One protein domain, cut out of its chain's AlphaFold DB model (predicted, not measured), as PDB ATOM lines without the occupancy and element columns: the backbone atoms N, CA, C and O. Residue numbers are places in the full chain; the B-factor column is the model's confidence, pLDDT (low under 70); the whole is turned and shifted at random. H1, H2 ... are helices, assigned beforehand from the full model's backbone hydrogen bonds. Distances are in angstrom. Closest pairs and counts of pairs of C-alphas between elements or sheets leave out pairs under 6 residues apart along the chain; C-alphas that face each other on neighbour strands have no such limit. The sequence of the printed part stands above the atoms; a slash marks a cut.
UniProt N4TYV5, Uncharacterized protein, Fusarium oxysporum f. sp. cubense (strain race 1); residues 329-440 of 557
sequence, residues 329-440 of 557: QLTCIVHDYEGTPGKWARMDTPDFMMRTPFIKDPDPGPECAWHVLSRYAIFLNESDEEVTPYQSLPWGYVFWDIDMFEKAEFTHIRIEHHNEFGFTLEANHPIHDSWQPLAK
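This is residues 329 to 440 of the 557 residues of an uncharacterized protein of Fusarium oxysporum f. sp. cubense (strain race 1) (UniProt N4TYV5). Little regular structure: one long helix, H3, runs through the middle of a body mostly of loops, with short H4 packed at its first end and short H2 on its later half. H1 sits apart, and residues 355 to 360 stand free. The 112 printed residues hold four named helices, H1 to H4 in chain order, with 38 residues, and no named strand: all helix. The whole is compact, radius of gyration of the C-alphas 14.7 A, spanning 38 by 34 by 31 A.

H3, residues 365 to 383, runs 26.7 A from C-alpha 365 at (17.176, -12.561, 105.958). H4 is residues 402 to 407, 8.6 A; H2, 341 to 345, 7.0 A; H1, 329 to 336, 11.3 A, from (32.069, -10.147, 89.063).

H3, with residues 365 to 369 alone, touches H4, C-alphas of Gly 365 and Ile 402 closest at 3.7 A, at a steep tilt of 55 degrees, the same way. H3, with residues 375 to 382 alone, touches H2, C-alphas of Ala 345 and Arg 375 closest at 4.8 A. H1 and H2 are only just apart, closest 8.3 A. O i to N i+4 pairs are within hydrogen-bond range throughout H4, in 14 of 15 in H3, 3 of 4 in H1 and 0 of 1 in H2, where 1 of 2 O i to N i+3 pairs is.

The farthest C-alphas, Asp 351 and Lys 440, are 42.5 A apart. The printed part has no cut; links H2 to H3 and H3 to H4 are long. The model's pLDDT is under 70 in 49 residues, among them 332 to 353, 379 to 392 and 414 to 424.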
ATOM      1  N   GLN A 329      31.614 -11.489  88.718       72.81
ATOM      2  CA  GLN A 329      32.069 -10.147  89.063       72.81
ATOM      3  C   GLN A 329      32.843 -10.142  90.388       72.81
ATOM      4  O   GLN A 329      33.851  -9.443  90.495       72.81
ATOM      5  N   LEU A 330      32.391 -10.906  91.386       74.12
ATOM      6  CA  LEU A 330      33.090 -11.047  92.663       74.12
ATOM      7  C   LEU A 330      34.340 -11.908  92.545       74.12
ATOM      8  O   LEU A 330      35.339 -11.563  93.166       74.12
ATOM      9  N   THR A 331      34.318 -12.963  91.728       70.38
ATOM     10  CA  THR A 331      35.484 -13.818  91.469       70.38
ATOM     11  C   THR A 331      36.687 -12.980  91.027       70.38
ATOM     12  O   THR A 331      37.754 -13.113  91.625       70.38
ATOM     13  N   CYS A 332      36.509 -12.031  90.090       64.31
ATOM     14  CA  CYS A 332      37.563 -11.072  89.721       64.31
ATOM     15  C   CYS A 332      38.137 -10.345  90.942       64.31
ATOM     16  O   CYS A 332      39.345 -10.329  91.151       64.31
ATOM     17  N   ILE A 333      37.259  -9.755  91.754       66.50
ATOM     18  CA  ILE A 333      37.673  -8.862  92.836       66.50
ATOM     19  C   ILE A 333      38.343  -9.642  93.971       66.50
ATOM     20  O   ILE A 333      39.295  -9.149  94.564       66.50
ATOM     21  N   VAL A 334      37.864 -10.853  94.275       65.25
ATOM     22  CA  VAL A 334      38.451 -11.723  95.303       65.25
ATOM     23  C   VAL A 334      39.850 -12.173  94.896       65.25
ATOM     24  O   VAL A 334      40.760 -12.091  95.719       65.25
ATOM     25  N   HIS A 335      40.039 -12.604  93.644       62.53
ATOM     26  CA  HIS A 335      41.362 -13.008  93.168       62.53
ATOM     27  C   HIS A 335      42.355 -11.840  93.149       62.53
ATOM     28  O   HIS A 335      43.504 -12.020  93.552       62.53
ATOM     29  N   ASP A 336      41.911 -10.639  92.770       61.81
ATOM     30  CA  ASP A 336      42.748  -9.434  92.789       61.81
ATOM     31  C   ASP A 336      43.132  -8.994  94.218       61.81
ATOM     32  O   ASP A 336      44.084  -8.236  94.399       61.81
ATOM     33  N   TYR A 337      42.419  -9.462  95.251       59.38
ATOM     34  CA  TYR A 337      42.644  -9.065  96.646       59.38
ATOM     35  C   TYR A 337      43.740  -9.876  97.376       59.38
ATOM     36  O   TYR A 337      43.933  -9.675  98.575       59.38
ATOM     37  N   GLU A 338      44.453 -10.792  96.698       52.47
ATOM     38  CA  GLU A 338      45.581 -11.608  97.223       52.47
ATOM     39  C   GLU A 338      45.337 -12.274  98.604       52.47
ATOM     40  O   GLU A 338      46.256 -12.584  99.377       52.47
ATOM     41  N   GLY A 339      44.074 -12.508  98.955       50.69
ATOM     42  CA  GLY A 339      43.696 -13.114 100.217       50.69
ATOM     43  C   GLY A 339      43.484 -14.607 100.048       50.69
ATOM     44  O   GLY A 339      42.522 -15.003  99.403       50.69
ATOM     45  N   THR A 340      44.324 -15.439 100.671       56.44
ATOM     46  CA  THR A 340      43.966 -16.831 101.008       56.44
ATOM     47  C   THR A 340      42.489 -16.888 101.445       56.44
ATOM     48  O   THR A 340      42.119 -16.023 102.248       56.44
ATOM     49  N   PRO A 341      41.655 -17.825 100.947       52.84
ATOM     50  CA  PRO A 341      40.194 -17.826 101.139       52.84
ATOM     51  C   PRO A 341      39.719 -17.518 102.578       52.84
ATOM     52  O   PRO A 341      38.753 -16.778 102.776       52.84
ATOM     53  N   GLY A 342      40.474 -17.936 103.593       56.53
ATOM     54  CA  GLY A 342      40.208 -17.722 105.015       56.53
ATOM     55  C   GLY A 342      40.449 -16.306 105.541       56.53
ATOM     56  O   GLY A 342      39.894 -15.935 106.576       56.53
ATOM     57  N   LYS A 343      41.215 -15.460 104.838       60.97
ATOM     58  CA  LYS A 343      41.285 -14.017 105.151       60.97
ATOM     59  C   LYS A 343      39.937 -13.360 104.889       60.97
ATOM     60  O   LYS A 343      39.507 -12.517 105.668       60.97
ATOM     61  N   TRP A 344      39.256 -13.792 103.830       61.22
ATOM     62  CA  TRP A 344      37.976 -13.240 103.411       61.22
ATOM     63  C   TRP A 344      36.859 -13.559 104.410       61.22
ATOM     64  O   TRP A 344      36.077 -12.684 104.777       61.22
ATOM     65  N   ALA A 345      36.865 -14.782 104.950       61.16
ATOM     66  CA  ALA A 345      35.942 -15.202 106.003       61.16
ATOM     67  C   ALA A 345      36.024 -14.336 107.280       61.16
ATOM     68  O   ALA A 345      35.059 -14.288 108.040       61.16
ATOM     69  N   ARG A 346      37.146 -13.634 107.514       62.38
ATOM     70  CA  ARG A 346      37.423 -12.868 108.743       62.38
ATOM     71  C   ARG A 346      37.309 -11.347 108.594       62.38
ATOM     72  O   ARG A 346      37.429 -10.651 109.595       62.38
ATOM     73  N   MET A 347      37.098 -10.821 107.387       64.62
ATOM     74  CA  MET A 347      36.980  -9.375 107.139       64.62
ATOM     75  C   MET A 347      35.519  -8.915 107.183       64.62
ATOM     76  O   MET A 347      34.616  -9.714 106.954       64.62
ATOM     77  N   ASP A 348      35.252  -7.633 107.435       67.75
ATOM     78  CA  ASP A 348      33.922  -7.062 107.174       67.75
ATOM     79  C   ASP A 348      33.591  -7.200 105.683       67.75
ATOM     80  O   ASP A 348      34.478  -7.048 104.841       67.75
ATOM     81  N   THR A 349      32.336  -7.521 105.341       67.44
ATOM     82  CA  THR A 349      31.950  -7.646 103.927       67.44
ATOM     83  C   THR A 349      32.073  -6.272 103.284       67.44
ATOM     84  O   THR A 349      31.339  -5.367 103.675       67.44
ATOM     85  N   PRO A 350      32.970  -6.094 102.303       66.94
ATOM     86  CA  PRO A 350      33.138  -4.806 101.658       66.94
ATOM     87  C   PRO A 350      31.853  -4.371 100.952       66.94
ATOM     88  O   PRO A 350      31.187  -5.193 100.321       66.94
ATOM     89  N   ASP A 351      31.555  -3.072 100.963       69.25
ATOM     90  CA  ASP A 351      30.356  -2.514 100.314       69.25
ATOM     91  C   ASP A 351      30.236  -2.914  98.835       69.25
ATOM     92  O   ASP A 351      29.136  -3.123  98.327       69.25
ATOM     93  N   PHE A 352      31.366  -3.086  98.136       64.12
ATOM     94  CA  PHE A 352      31.372  -3.496  96.728       64.12
ATOM     95  C   PHE A 352      30.815  -4.911  96.501       64.12
ATOM     96  O   PHE A 352      30.423  -5.237  95.380       64.12
ATOM     97  N   MET A 353      30.774  -5.748  97.541       68.25
ATOM     98  CA  MET A 353      30.169  -7.079  97.491       68.25
ATOM     99  C   MET A 353      28.657  -7.038  97.677       68.25
ATOM    100  O   MET A 353      27.932  -7.819  97.058       68.25
ATOM    101  N   MET A 354      28.168  -6.071  98.453       71.94
ATOM    102  CA  MET A 354      26.744  -5.825  98.675       71.94
ATOM    103  C   MET A 354      26.186  -4.911  97.579       71.94
ATOM    104  O   MET A 354      25.734  -3.789  97.815       71.94
ATOM    105  N   ARG A 355      26.241  -5.400  96.335       84.81
ATOM    106  CA  ARG A 355      25.692  -4.704  95.163       84.81
ATOM    107  C   ARG A 355      24.189  -4.481  95.337       84.81
ATOM    108  O   ARG A 355      23.493  -5.299  95.936       84.81
ATOM    109  N   THR A 356      23.682  -3.375  94.789       88.31
ATOM    110  CA  THR A 356      22.244  -3.078  94.842       88.31
ATOM    111  C   THR A 356      21.464  -4.188  94.132       88.31
ATOM    112  O   THR A 356      21.739  -4.444  92.959       88.31
ATOM    113  N   PRO A 357      20.502  -4.846  94.803       90.81
ATOM    114  CA  PRO A 357      19.729  -5.917  94.189       90.81
ATOM    115  C   PRO A 357      18.845  -5.382  93.059       90.81
ATOM    116  O   PRO A 357      18.313  -4.269  93.141       90.81
ATOM    117  N   PHE A 358      18.620  -6.204  92.032       92.94
ATOM    118  CA  PHE A 358      17.722  -5.879  90.920       92.94
ATOM    119  C   PHE A 358      16.295  -5.601  91.416       92.94
ATOM    120  O   PHE A 358      15.591  -4.683  90.963       92.94
ATOM    121  N   ILE A 359      15.875  -6.401  92.393       91.81
ATOM    122  CA  ILE A 359      14.658  -6.190  93.161       91.81
ATOM    123  C   ILE A 359      15.009  -6.268  94.645       91.81
ATOM    124  O   ILE A 359      15.389  -7.324  95.156       91.81
ATOM    125  N   LYS A 360      14.824  -5.144  95.337       91.56
ATOM    126  CA  LYS A 360      15.009  -5.052  96.782       91.56
ATOM    127  C   LYS A 360      14.034  -5.982  97.500       91.56
ATOM    128  O   LYS A 360      12.820  -5.847  97.342       91.56
ATOM    129  N   ASP A 361      14.579  -6.915  98.270       91.12
ATOM    130  CA  ASP A 361      13.789  -7.762  99.153       91.12
ATOM    131  C   ASP A 361      13.329  -6.937 100.369       91.12
ATOM    132  O   ASP A 361      14.115  -6.137 100.888       91.12
ATOM    133  N   PRO A 362      12.059  -7.040 100.797       91.50
ATOM    134  CA  PRO A 362      11.610  -6.364 102.011       91.50
ATOM    135  C   PRO A 362      12.231  -6.954 103.283       91.50
ATOM    136  O   PRO A 362      12.263  -6.261 104.298       91.50
ATOM    137  N   ASP A 363      12.702  -8.203 103.240       94.38
ATOM    138  CA  ASP A 363      13.301  -8.898 104.375       94.38
ATOM    139  C   ASP A 363      14.833  -8.990 104.212       94.38
ATOM    140  O   ASP A 363      15.308  -9.344 103.128       94.38
ATOM    141  N   PRO A 364      15.625  -8.697 105.260       91.62
ATOM    142  CA  PRO A 364      17.086  -8.765 105.196       91.62
ATOM    143  C   PRO A 364      17.641 -10.188 105.368       91.62
ATOM    144  O   PRO A 364      18.839 -10.398 105.200       91.62
ATOM    145  N   GLY A 365      16.803 -11.172 105.700       92.00
ATOM    146  CA  GLY A 365      17.176 -12.561 105.958       92.00
ATOM    147  C   GLY A 365      18.076 -13.178 104.892       92.00
ATOM    148  O   GLY A 365      19.127 -13.697 105.259       92.00
ATOM    149  N   PRO A 366      17.758 -13.071 103.587       92.75
ATOM    150  CA  PRO A 366      18.629 -13.563 102.524       92.75
ATOM    151  C   PRO A 366      20.035 -12.952 102.547       92.75
ATOM    152  O   PRO A 366      21.015 -13.660 102.331       92.75
ATOM    153  N   GLU A 367      20.140 -11.649 102.821       89.06
ATOM    154  CA  GLU A 367      21.418 -10.931 102.891       89.06
ATOM    155  C   GLU A 367      22.219 -11.355 104.125       89.06
ATOM    156  O   GLU A 367      23.402 -11.679 104.007       89.06
ATOM    157  N   CYS A 368      21.570 -11.440 105.290       87.50
ATOM    158  CA  CYS A 368      22.184 -11.937 106.522       87.50
ATOM    159  C   CYS A 368      22.651 -13.393 106.380       87.50
ATOM    160  O   CYS A 368      23.777 -13.725 106.752       87.50
ATOM    161  N   ALA A 369      21.812 -14.250 105.796       88.94
ATOM    162  CA  ALA A 369      22.121 -15.654 105.572       88.94
ATOM    163  C   ALA A 369      23.293 -15.817 104.608       88.94
ATOM    164  O   ALA A 369      24.219 -16.567 104.909       88.94
ATOM    165  N   TRP A 370      23.297 -15.082 103.492       87.69
ATOM    166  CA  TRP A 370      24.427 -15.061 102.571       87.69
ATOM    167  C   TRP A 370      25.711 -14.622 103.272       87.69
ATOM    168  O   TRP A 370      26.712 -15.329 103.205       87.69
ATOM    169  N   HIS A 371      25.674 -13.511 104.008       81.81
ATOM    170  CA  HIS A 371      26.833 -12.963 104.708       81.81
ATOM    171  C   HIS A 371      27.471 -13.955 105.691       81.81
ATOM    172  O   HIS A 371      28.691 -14.107 105.712       81.81
ATOM    173  N   VAL A 372      26.656 -14.639 106.495       82.12
ATOM    174  CA  VAL A 372      27.141 -15.547 107.541       82.12
ATOM    175  C   VAL A 372      27.504 -16.921 106.974       82.12
ATOM    176  O   VAL A 372      28.589 -17.439 107.242       82.12
ATOM    177  N   LEU A 373      26.613 -17.525 106.185       83.12
ATOM    178  CA  LEU A 373      26.749 -18.923 105.777       83.12
ATOM    179  C   LEU A 373      27.677 -19.115 104.573       83.12
ATOM    180  O   LEU A 373      28.276 -20.183 104.459       83.12
ATOM    181  N   SER A 374      27.882 -18.099 103.726       76.75
ATOM    182  CA  SER A 374      28.931 -18.170 102.692       76.75
ATOM    183  C   SER A 374      30.323 -18.275 103.321       76.75
ATOM    184  O   SER A 374      31.143 -19.081 102.889       76.75
ATOM    185  N   ARG A 375      30.579 -17.532 104.406       75.81
ATOM    186  CA  ARG A 375      31.842 -17.593 105.157       75.81
ATOM    187  C   ARG A 375      32.004 -18.911 105.890       75.81
ATOM    188  O   ARG A 375      33.102 -19.455 105.904       75.81
ATOM    189  N   TYR A 376      30.915 -19.421 106.464       76.62
ATOM    190  CA  TYR A 376      30.901 -20.748 107.069       76.62
ATOM    191  C   TYR A 376      31.283 -21.826 106.048       76.62
ATOM    192  O   TYR A 376      32.157 -22.640 106.321       76.62
ATOM    193  N   ALA A 377      30.701 -21.787 104.845       73.88
ATOM    194  CA  ALA A 377      31.035 -22.724 103.775       73.88
ATOM    195  C   ALA A 377      32.503 -22.605 103.327       73.88
ATOM    196  O   ALA A 377      33.167 -23.622 103.147       73.88
ATOM    197  N   ILE A 378      33.032 -21.382 103.190       70.81
ATOM    198  CA  ILE A 378      34.455 -21.162 102.878       70.81
ATOM    199  C   ILE A 378      35.345 -21.767 103.968       70.81
ATOM    200  O   ILE A 378      36.299 -22.463 103.644       70.81
ATOM    201  N   PHE A 379      35.019 -21.530 105.241       69.56
ATOM    202  CA  PHE A 379      35.777 -22.057 106.371       69.56
ATOM    203  C   PHE A 379      35.789 -23.590 106.395       69.56
ATOM    204  O   PHE A 379      36.854 -24.177 106.562       69.56
ATOM    205  N   LEU A 380      34.638 -24.236 106.176       67.88
ATOM    206  CA  LEU A 380      34.570 -25.698 106.138       67.88
ATOM    207  C   LEU A 380      35.457 -26.294 105.038       67.88
ATOM    208  O   LEU A 380      36.177 -27.250 105.311       67.88
ATOM    209  N   ASN A 381      35.463 -25.697 103.841       65.00
ATOM    210  CA  ASN A 381      36.310 -26.160 102.735       65.00
ATOM    211  C   ASN A 381      37.816 -26.031 103.029       65.00
ATOM    212  O   ASN A 381      38.617 -26.723 102.412       65.00
ATOM    213  N   GLU A 382      38.225 -25.107 103.907       64.88
ATOM    214  CA  GLU A 382      39.632 -24.984 104.317       64.88
ATOM    215  C   GLU A 382      40.025 -26.025 105.367       64.88
ATOM    216  O   GLU A 382      41.194 -26.403 105.443       64.88
ATOM    217  N   SER A 383      39.072 -26.455 106.197       61.00
ATOM    218  CA  SER A 383      39.319 -27.399 107.290       61.00
ATOM    219  C   SER A 383      39.172 -28.867 106.896       61.00
ATOM    220  O   SER A 383      39.760 -29.721 107.553       61.00
ATOM    221  N   ASP A 384      38.377 -29.162 105.868       55.66
ATOM    222  CA  ASP A 384      37.986 -30.519 105.502       55.66
ATOM    223  C   ASP A 384      38.012 -30.667 103.973       55.66
ATOM    224  O   ASP A 384      37.188 -30.083 103.269       55.66
ATOM    225  N   GLU A 385      38.986 -31.424 103.451       53.84
ATOM    226  CA  GLU A 385      39.185 -31.623 102.003       53.84
ATOM    227  C   GLU A 385      37.980 -32.311 101.325       53.84
ATOM    228  O   GLU A 385      37.849 -32.264 100.099       53.84
ATOM    229  N   GLU A 386      37.075 -32.921 102.103       51.72
ATOM    230  CA  GLU A 386      35.868 -33.590 101.605       51.72
ATOM    231  C   GLU A 386      34.617 -32.691 101.579       51.72
ATOM    232  O   GLU A 386      33.621 -33.018 100.915       51.72
ATOM    233  N   VAL A 387      34.633 -31.541 102.264       52.38
ATOM    234  CA  VAL A 387      33.497 -30.615 102.236       52.38
ATOM    235  C   VAL A 387      33.577 -29.786 100.966       52.38
ATOM    236  O   VAL A 387      34.473 -28.973 100.760       52.38
ATOM    237  N   THR A 388      32.616 -30.007 100.070       55.12
ATOM    238  CA  THR A 388      32.490 -29.184  98.869       55.12
ATOM    239  C   THR A 388      31.653 -27.937  99.182       55.12
ATOM    240  O   THR A 388      30.622 -28.059  99.855       55.12
ATOM    241  N   PRO A 389      31.978 -26.754  98.610       54.09
ATOM    242  CA  PRO A 389      31.201 -25.512  98.789       54.09
ATOM    243  C   PRO A 389      29.726 -25.650  98.389       54.09
ATOM    244  O   PRO A 389      28.904 -24.784  98.664       54.09
ATOM    245  N   TYR A 390      29.392 -26.747  97.719       59.75
ATOM    246  CA  TYR A 390      28.094 -27.042  97.153       59.75
ATOM    247  C   TYR A 390      27.186 -27.844  98.084       59.75
ATOM    248  O   TYR A 390      26.018 -28.024  97.747       59.75
ATOM    249  N   GLN A 391      27.665 -28.290  99.251       63.09
ATOM    250  CA  GLN A 391      26.810 -28.910 100.274       63.09
ATOM    251  C   GLN A 391      25.725 -27.943 100.782       63.09
ATOM    252  O   GLN A 391      24.640 -28.371 101.176       63.09
ATOM    253  N   SER A 392      25.979 -26.635 100.692       61.91
ATOM    254  CA  SER A 392      25.066 -25.558 101.081       61.91
ATOM    255  C   SER A 392      24.203 -25.023  99.922       61.91
ATOM    256  O   SER A 392      23.407 -24.111 100.103       61.91
ATOM    257  N   LEU A 393      24.273 -25.549  98.701       71.00
ATOM    258  CA  LEU A 393      23.286 -25.156  97.680       71.00
ATOM    259  C   LEU A 393      21.910 -25.800  97.921       71.00
ATOM    260  O   LEU A 393      20.886 -25.112  97.844       71.00
ATOM    261  N   PRO A 394      21.836 -27.105  98.247       63.53
ATOM    262  CA  PRO A 394      20.569 -27.808  98.317       63.53
ATOM    263  C   PRO A 394      19.643 -27.345  99.456       63.53
ATOM    264  O   PRO A 394      18.437 -27.524  99.329       63.53
ATOM    265  N   TRP A 395      20.133 -26.737 100.542       80.88
ATOM    266  CA  TRP A 395      19.293 -26.281 101.671       80.88
ATOM    267  C   TRP A 395      18.630 -24.904 101.489       80.88
ATOM    268  O   TRP A 395      17.701 -24.562 102.223       80.88
ATOM    269  N   GLY A 396      19.070 -24.110 100.506       83.88
ATOM    270  CA  GLY A 396      18.431 -22.843 100.158       83.88
ATOM    271  C   GLY A 396      18.484 -21.735 101.186       83.88
ATOM    272  O   GLY A 396      17.540 -20.954 101.234       83.88
ATOM    273  N   TYR A 397      19.523 -21.660 102.007       86.00
ATOM    274  CA  TYR A 397      19.676 -20.636 103.043       86.00
ATOM    275  C   TYR A 397      19.393 -19.195 102.572       86.00
ATOM    276  O   TYR A 397      18.742 -18.431 103.274       86.00
ATOM    277  N   VAL A 398      19.759 -18.842 101.337       88.00
ATOM    278  CA  VAL A 398      19.476 -17.527 100.722       88.00
ATOM    279  C   VAL A 398      18.006 -17.267 100.359       88.00
ATOM    280  O   VAL A 398      17.671 -16.229  99.785       88.00
ATOM    281  N   PHE A 399      17.105 -18.198 100.667       92.88
ATOM    282  CA  PHE A 399      15.657 -18.009 100.557       92.88
ATOM    283  C   PHE A 399      14.989 -17.715 101.902       92.88
ATOM    284  O   PHE A 399      13.798 -17.402 101.920       92.88
ATOM    285  N   TRP A 400      15.724 -17.829 103.007       93.38
ATOM    286  CA  TRP A 400      15.189 -17.751 104.360       93.38
ATOM    287  C   TRP A 400      14.920 -16.300 104.758       93.38
ATOM    288  O   TRP A 400      15.673 -15.406 104.383       93.38
ATOM    289  N   ASP A 401      13.851 -16.074 105.521       94.19
ATOM    290  CA  ASP A 401      13.634 -14.783 106.183       94.19
ATOM    291  C   ASP A 401      14.477 -14.658 107.449       94.19
ATOM    292  O   ASP A 401      14.930 -15.663 108.007       94.19
ATOM    293  N   ILE A 402      14.616 -13.428 107.945       93.50
ATOM    294  CA  ILE A 402      15.377 -13.132 109.159       93.50
ATOM    295  C   ILE A 402      14.855 -13.924 110.363       93.50
ATOM    296  O   ILE A 402      15.642 -14.544 111.074       93.50
ATOM    297  N   ASP A 403      13.533 -14.046 110.506       93.81
ATOM    298  CA  ASP A 403      12.905 -14.844 111.563       93.81
ATOM    299  C   ASP A 403      13.295 -16.330 111.484       93.81
ATOM    300  O   ASP A 403      13.415 -17.008 112.504       93.81
ATOM    301  N   MET A 404      13.446 -16.875 110.273       94.38
ATOM    302  CA  MET A 404      13.831 -18.278 110.070       94.38
ATOM    303  C   MET A 404      15.313 -18.467 110.377       94.38
ATOM    304  O   MET A 404      15.701 -19.456 110.995       94.38
ATOM    305  N   PHE A 405      16.125 -17.497 109.963       90.38
ATOM    306  CA  PHE A 405      17.556 -17.457 110.217       90.38
ATOM    307  C   PHE A 405      17.864 -17.382 111.724       90.38
ATOM    308  O   PHE A 405      18.693 -18.141 112.225       90.38
ATOM    309  N   GLU A 406      17.129 -16.551 112.468       90.69
ATOM    310  CA  GLU A 406      17.200 -16.458 113.932       90.69
ATOM    311  C   GLU A 406      16.738 -17.740 114.629       90.69
ATOM    312  O   GLU A 406      17.413 -18.230 115.535       90.69
ATOM    313  N   LYS A 407      15.612 -18.327 114.202       91.75
ATOM    314  CA  LYS A 407      15.085 -19.574 114.789       91.75
ATOM    315  C   LYS A 407      16.008 -20.771 114.598       91.75
ATOM    316  O   LYS A 407      15.998 -21.673 115.433       91.75
ATOM    317  N   ALA A 408      16.772 -20.789 113.510       89.62
ATOM    318  CA  ALA A 408      17.814 -21.784 113.289       89.62
ATOM    319  C   ALA A 408      19.141 -21.437 113.973       89.62
ATOM    320  O   ALA A 408      20.130 -22.117 113.750       89.62
ATOM    321  N   GLU A 409      19.161 -20.393 114.804       89.69
ATOM    322  CA  GLU A 409      20.296 -20.002 115.644       89.69
ATOM    323  C   GLU A 409      21.546 -19.591 114.861       89.69
ATOM    324  O   GLU A 409      22.624 -19.446 115.435       89.69
ATOM    325  N   PHE A 410      21.395 -19.289 113.572       86.75
ATOM    326  CA  PHE A 410      22.500 -18.849 112.728       86.75
ATOM    327  C   PHE A 410      22.966 -17.425 113.033       86.75
ATOM    328  O   PHE A 410      24.101 -17.072 112.725       86.75
ATOM    329  N   THR A 411      22.147 -16.609 113.698       77.50
ATOM    330  CA  THR A 411      22.560 -15.282 114.184       77.50
ATOM    331  C   THR A 411      23.610 -15.341 115.291       77.50
ATOM    332  O   THR A 411      24.310 -14.355 115.517       77.50
ATOM    333  N   HIS A 412      23.758 -16.484 115.967       69.56
ATOM    334  CA  HIS A 412      24.766 -16.679 117.011       69.56
ATOM    335  C   HIS A 412      26.125 -17.114 116.467       69.56
ATOM    336  O   HIS A 412      27.073 -17.238 117.241       69.56
ATOM    337  N   ILE A 413      26.240 -17.309 115.152       70.38
ATOM    338  CA  ILE A 413      27.508 -17.606 114.502       70.38
ATOM    339  C   ILE A 413      28.444 -16.399 114.681       70.38
ATOM    340  O   ILE A 413      28.359 -15.398 113.969       70.38
ATOM    341  N   ARG A 414      29.338 -16.481 115.672       61.78
ATOM    342  CA  ARG A 414      30.373 -15.473 115.926       61.78
ATOM    343  C   ARG A 414      31.636 -15.817 115.162       61.78
ATOM    344  O   ARG A 414      32.297 -16.791 115.499       61.78
ATOM    345  N   ILE A 415      32.003 -14.957 114.215       60.72
ATOM    346  CA  ILE A 415      33.286 -15.015 113.510       60.72
ATOM    347  C   ILE A 415      34.352 -14.365 114.400       60.72
ATOM    348  O   ILE A 415      34.681 -13.186 114.262       60.72
ATOM    349  N   GLU A 416      34.858 -15.105 115.384       58.12
ATOM    350  CA  GLU A 416      35.897 -14.585 116.276       58.12
ATOM    351  C   GLU A 416      37.254 -14.540 115.558       58.12
ATOM    352  O   GLU A 416      37.738 -15.542 115.038       58.12
ATOM    353  N   HIS A 417      37.902 -13.370 115.550       53.41
ATOM    354  CA  HIS A 417      39.156 -13.111 114.824       53.41
ATOM    355  C   HIS A 417      40.367 -13.956 115.280       53.41
ATOM    356  O   HIS A 417      41.408 -13.931 114.617       53.41
ATOM    357  N   HIS A 418      40.261 -14.687 116.397       48.47
ATOM    358  CA  HIS A 418      41.405 -15.294 117.090       48.47
ATOM    359  C   HIS A 418      41.242 -16.765 117.493       48.47
ATOM    360  O   HIS A 418      42.177 -17.312 118.069       48.47
ATOM    361  N   ASN A 419      40.116 -17.416 117.188       47.34
ATOM    362  CA  ASN A 419      39.944 -18.844 117.461       47.34
ATOM    363  C   ASN A 419      40.084 -19.649 116.163       47.34
ATOM    364  O   ASN A 419      39.478 -19.306 115.150       47.34
ATOM    365  N   GLU A 420      40.865 -20.732 116.199       49.47
ATOM    366  CA  GLU A 420      41.017 -21.678 115.077       49.47
ATOM    367  C   GLU A 420      39.673 -22.316 114.670       49.47
ATOM    368  O   GLU A 420      39.517 -22.742 113.534       49.47
ATOM    369  N   PHE A 421      38.671 -22.271 115.557       50.38
ATOM    370  CA  PHE A 421      37.304 -22.765 115.366       50.38
ATOM    371  C   PHE A 421      36.291 -21.612 115.285       50.38
ATOM    372  O   PHE A 421      35.359 -21.541 116.083       50.38
ATOM    373  N   GLY A 422      36.501 -20.660 114.370       54.75
ATOM    374  CA  GLY A 422      35.782 -19.376 114.277       54.75
ATOM    375  C   GLY A 422      34.262 -19.423 114.035       54.75
ATOM    376  O   GLY A 422      33.693 -18.406 113.661       54.75
ATOM    377  N   PHE A 423      33.604 -20.567 114.228       65.94
ATOM    378  CA  PHE A 423      32.158 -20.754 114.165       65.94
ATOM    379  C   PHE A 423      31.731 -21.623 115.355       65.94
ATOM    380  O   PHE A 423      32.076 -22.800 115.418       65.94
ATOM    381  N   THR A 424      30.980 -21.060 116.307       68.38
ATOM    382  CA  THR A 424      30.422 -21.822 117.438       68.38
ATOM    383  C   THR A 424      28.927 -22.043 117.230       68.38
ATOM    384  O   THR A 424      28.106 -21.161 117.466       68.38
ATOM    385  N   LEU A 425      28.577 -23.238 116.758       75.25
ATOM    386  CA  LEU A 425      27.232 -23.804 116.862       75.25
ATOM    387  C   LEU A 425      27.286 -24.989 117.828       75.25
ATOM    388  O   LEU A 425      28.364 -25.516 118.110       75.25
ATOM    389  N   GLU A 426      26.140 -25.391 118.378       81.44
ATOM    390  CA  GLU A 426      26.090 -26.601 119.199       81.44
ATOM    391  C   GLU A 426      26.579 -27.801 118.364       81.44
ATOM    392  O   GLU A 426      26.205 -27.941 117.203       81.44
ATOM    393  N   ALA A 427      27.414 -28.676 118.933       81.81
ATOM    394  CA  ALA A 427      28.031 -29.783 118.185       81.81
ATOM    395  C   ALA A 427      27.008 -30.770 117.578       81.81
ATOM    396  O   ALA A 427      27.319 -31.504 116.648       81.81
ATOM    397  N   ASN A 428      25.784 -30.789 118.107       85.06
ATOM    398  CA  ASN A 428      24.641 -31.563 117.621       85.06
ATOM    399  C   ASN A 428      23.744 -30.776 116.644       85.06
ATOM    400  O   ASN A 428      22.657 -31.249 116.304       85.06
ATOM    401  N   HIS A 429      24.137 -29.568 116.231       88.19
ATOM    402  CA  HIS A 429      23.370 -28.782 115.278       88.19
ATOM    403  C   HIS A 429      23.354 -29.502 113.915       88.19
ATOM    404  O   HIS A 429      24.417 -29.847 113.394       88.19
ATOM    405  N   PRO A 430      22.189 -29.667 113.262       87.50
ATOM    406  CA  PRO A 430      22.056 -30.463 112.033       87.50
ATOM    407  C   PRO A 430      22.763 -29.873 110.805       87.50
ATOM    408  O   PRO A 430      22.688 -30.433 109.717       87.50
ATOM    409  N   ILE A 431      23.416 -28.718 110.950       83.56
ATOM    410  CA  ILE A 431      24.297 -28.142 109.921       83.56
ATOM    411  C   ILE A 431      25.536 -29.006 109.689       83.56
ATOM    412  O   ILE A 431      26.100 -28.969 108.605       83.56
ATOM    413  N   HIS A 432      25.933 -29.774 110.707       80.12
ATOM    414  CA  HIS A 432      27.051 -30.706 110.645       80.12
ATOM    415  C   HIS A 432      26.647 -32.053 110.025       80.12
ATOM    416  O   HIS A 432      27.513 -32.868 109.717       80.12
ATOM    417  N   ASP A 433      25.347 -32.294 109.813       81.69
ATOM    418  CA  ASP A 433      24.874 -33.506 109.155       81.69
ATOM    419  C   ASP A 433      25.099 -33.405 107.641       81.69
ATOM    420  O   ASP A 433      24.591 -32.500 106.973       81.69
ATOM    421  N   SER A 434      25.786 -34.394 107.067       76.50
ATOM    422  CA  SER A 434      25.912 -34.511 105.613       76.50
ATOM    423  C   SER A 434      24.553 -34.838 104.985       76.50
ATOM    424  O   SER A 434      23.994 -35.924 105.174       76.50
ATOM    425  N   TRP A 435      23.993 -33.898 104.215       82.50
ATOM    426  CA  TRP A 435      22.782 -34.138 103.434       82.50
ATOM    427  C   TRP A 435      23.116 -34.513 101.990       82.50
ATOM    428  O   TRP A 435      23.292 -33.656 101.126       82.50
ATOM    429  N   GLN A 436      23.129 -35.817 101.710       84.94
ATOM    430  CA  GLN A 436      23.390 -36.362 100.375       84.94
ATOM    431  C   GLN A 436      22.149 -37.080  99.815       84.94
ATOM    432  O   GLN A 436      22.072 -38.310  99.795       84.94
ATOM    433  N   PRO A 437      21.137 -36.338  99.324       85.62
ATOM    434  CA  PRO A 437      19.870 -36.908  98.848       85.62
ATOM    435  C   PRO A 437      20.015 -37.848  97.639       85.62
ATOM    436  O   PRO A 437      19.063 -38.549  97.286       85.62
ATOM    437  N   LEU A 438      21.188 -37.854  97.003       90.88
ATOM    438  CA  LEU A 438      21.518 -38.660  95.834       90.88
ATOM    439  C   LEU A 438      22.598 -39.726  96.111       90.88
ATOM    440  O   LEU A 438      22.946 -40.457  95.186       90.88
ATOM    441  N   ALA A 439      23.052 -39.891  97.364       89.25
ATOM    442  CA  ALA A 439      24.135 -40.814  97.741       89.25
ATOM    443  C   ALA A 439      23.933 -42.247  97.233       89.25
ATOM    444  O   ALA A 439      24.880 -42.923  96.851       89.25
ATOM    445  N   LYS A 440      22.682 -42.722  97.157       91.88
ATOM    446  CA  LYS A 440      22.403 -44.085  96.677       91.88
ATOM    447  C   LYS A 440      22.821 -44.341  95.222       91.88
ATOM    448  O   LYS A 440      22.958 -45.497  94.838       91.88
TER     449      LYS A 440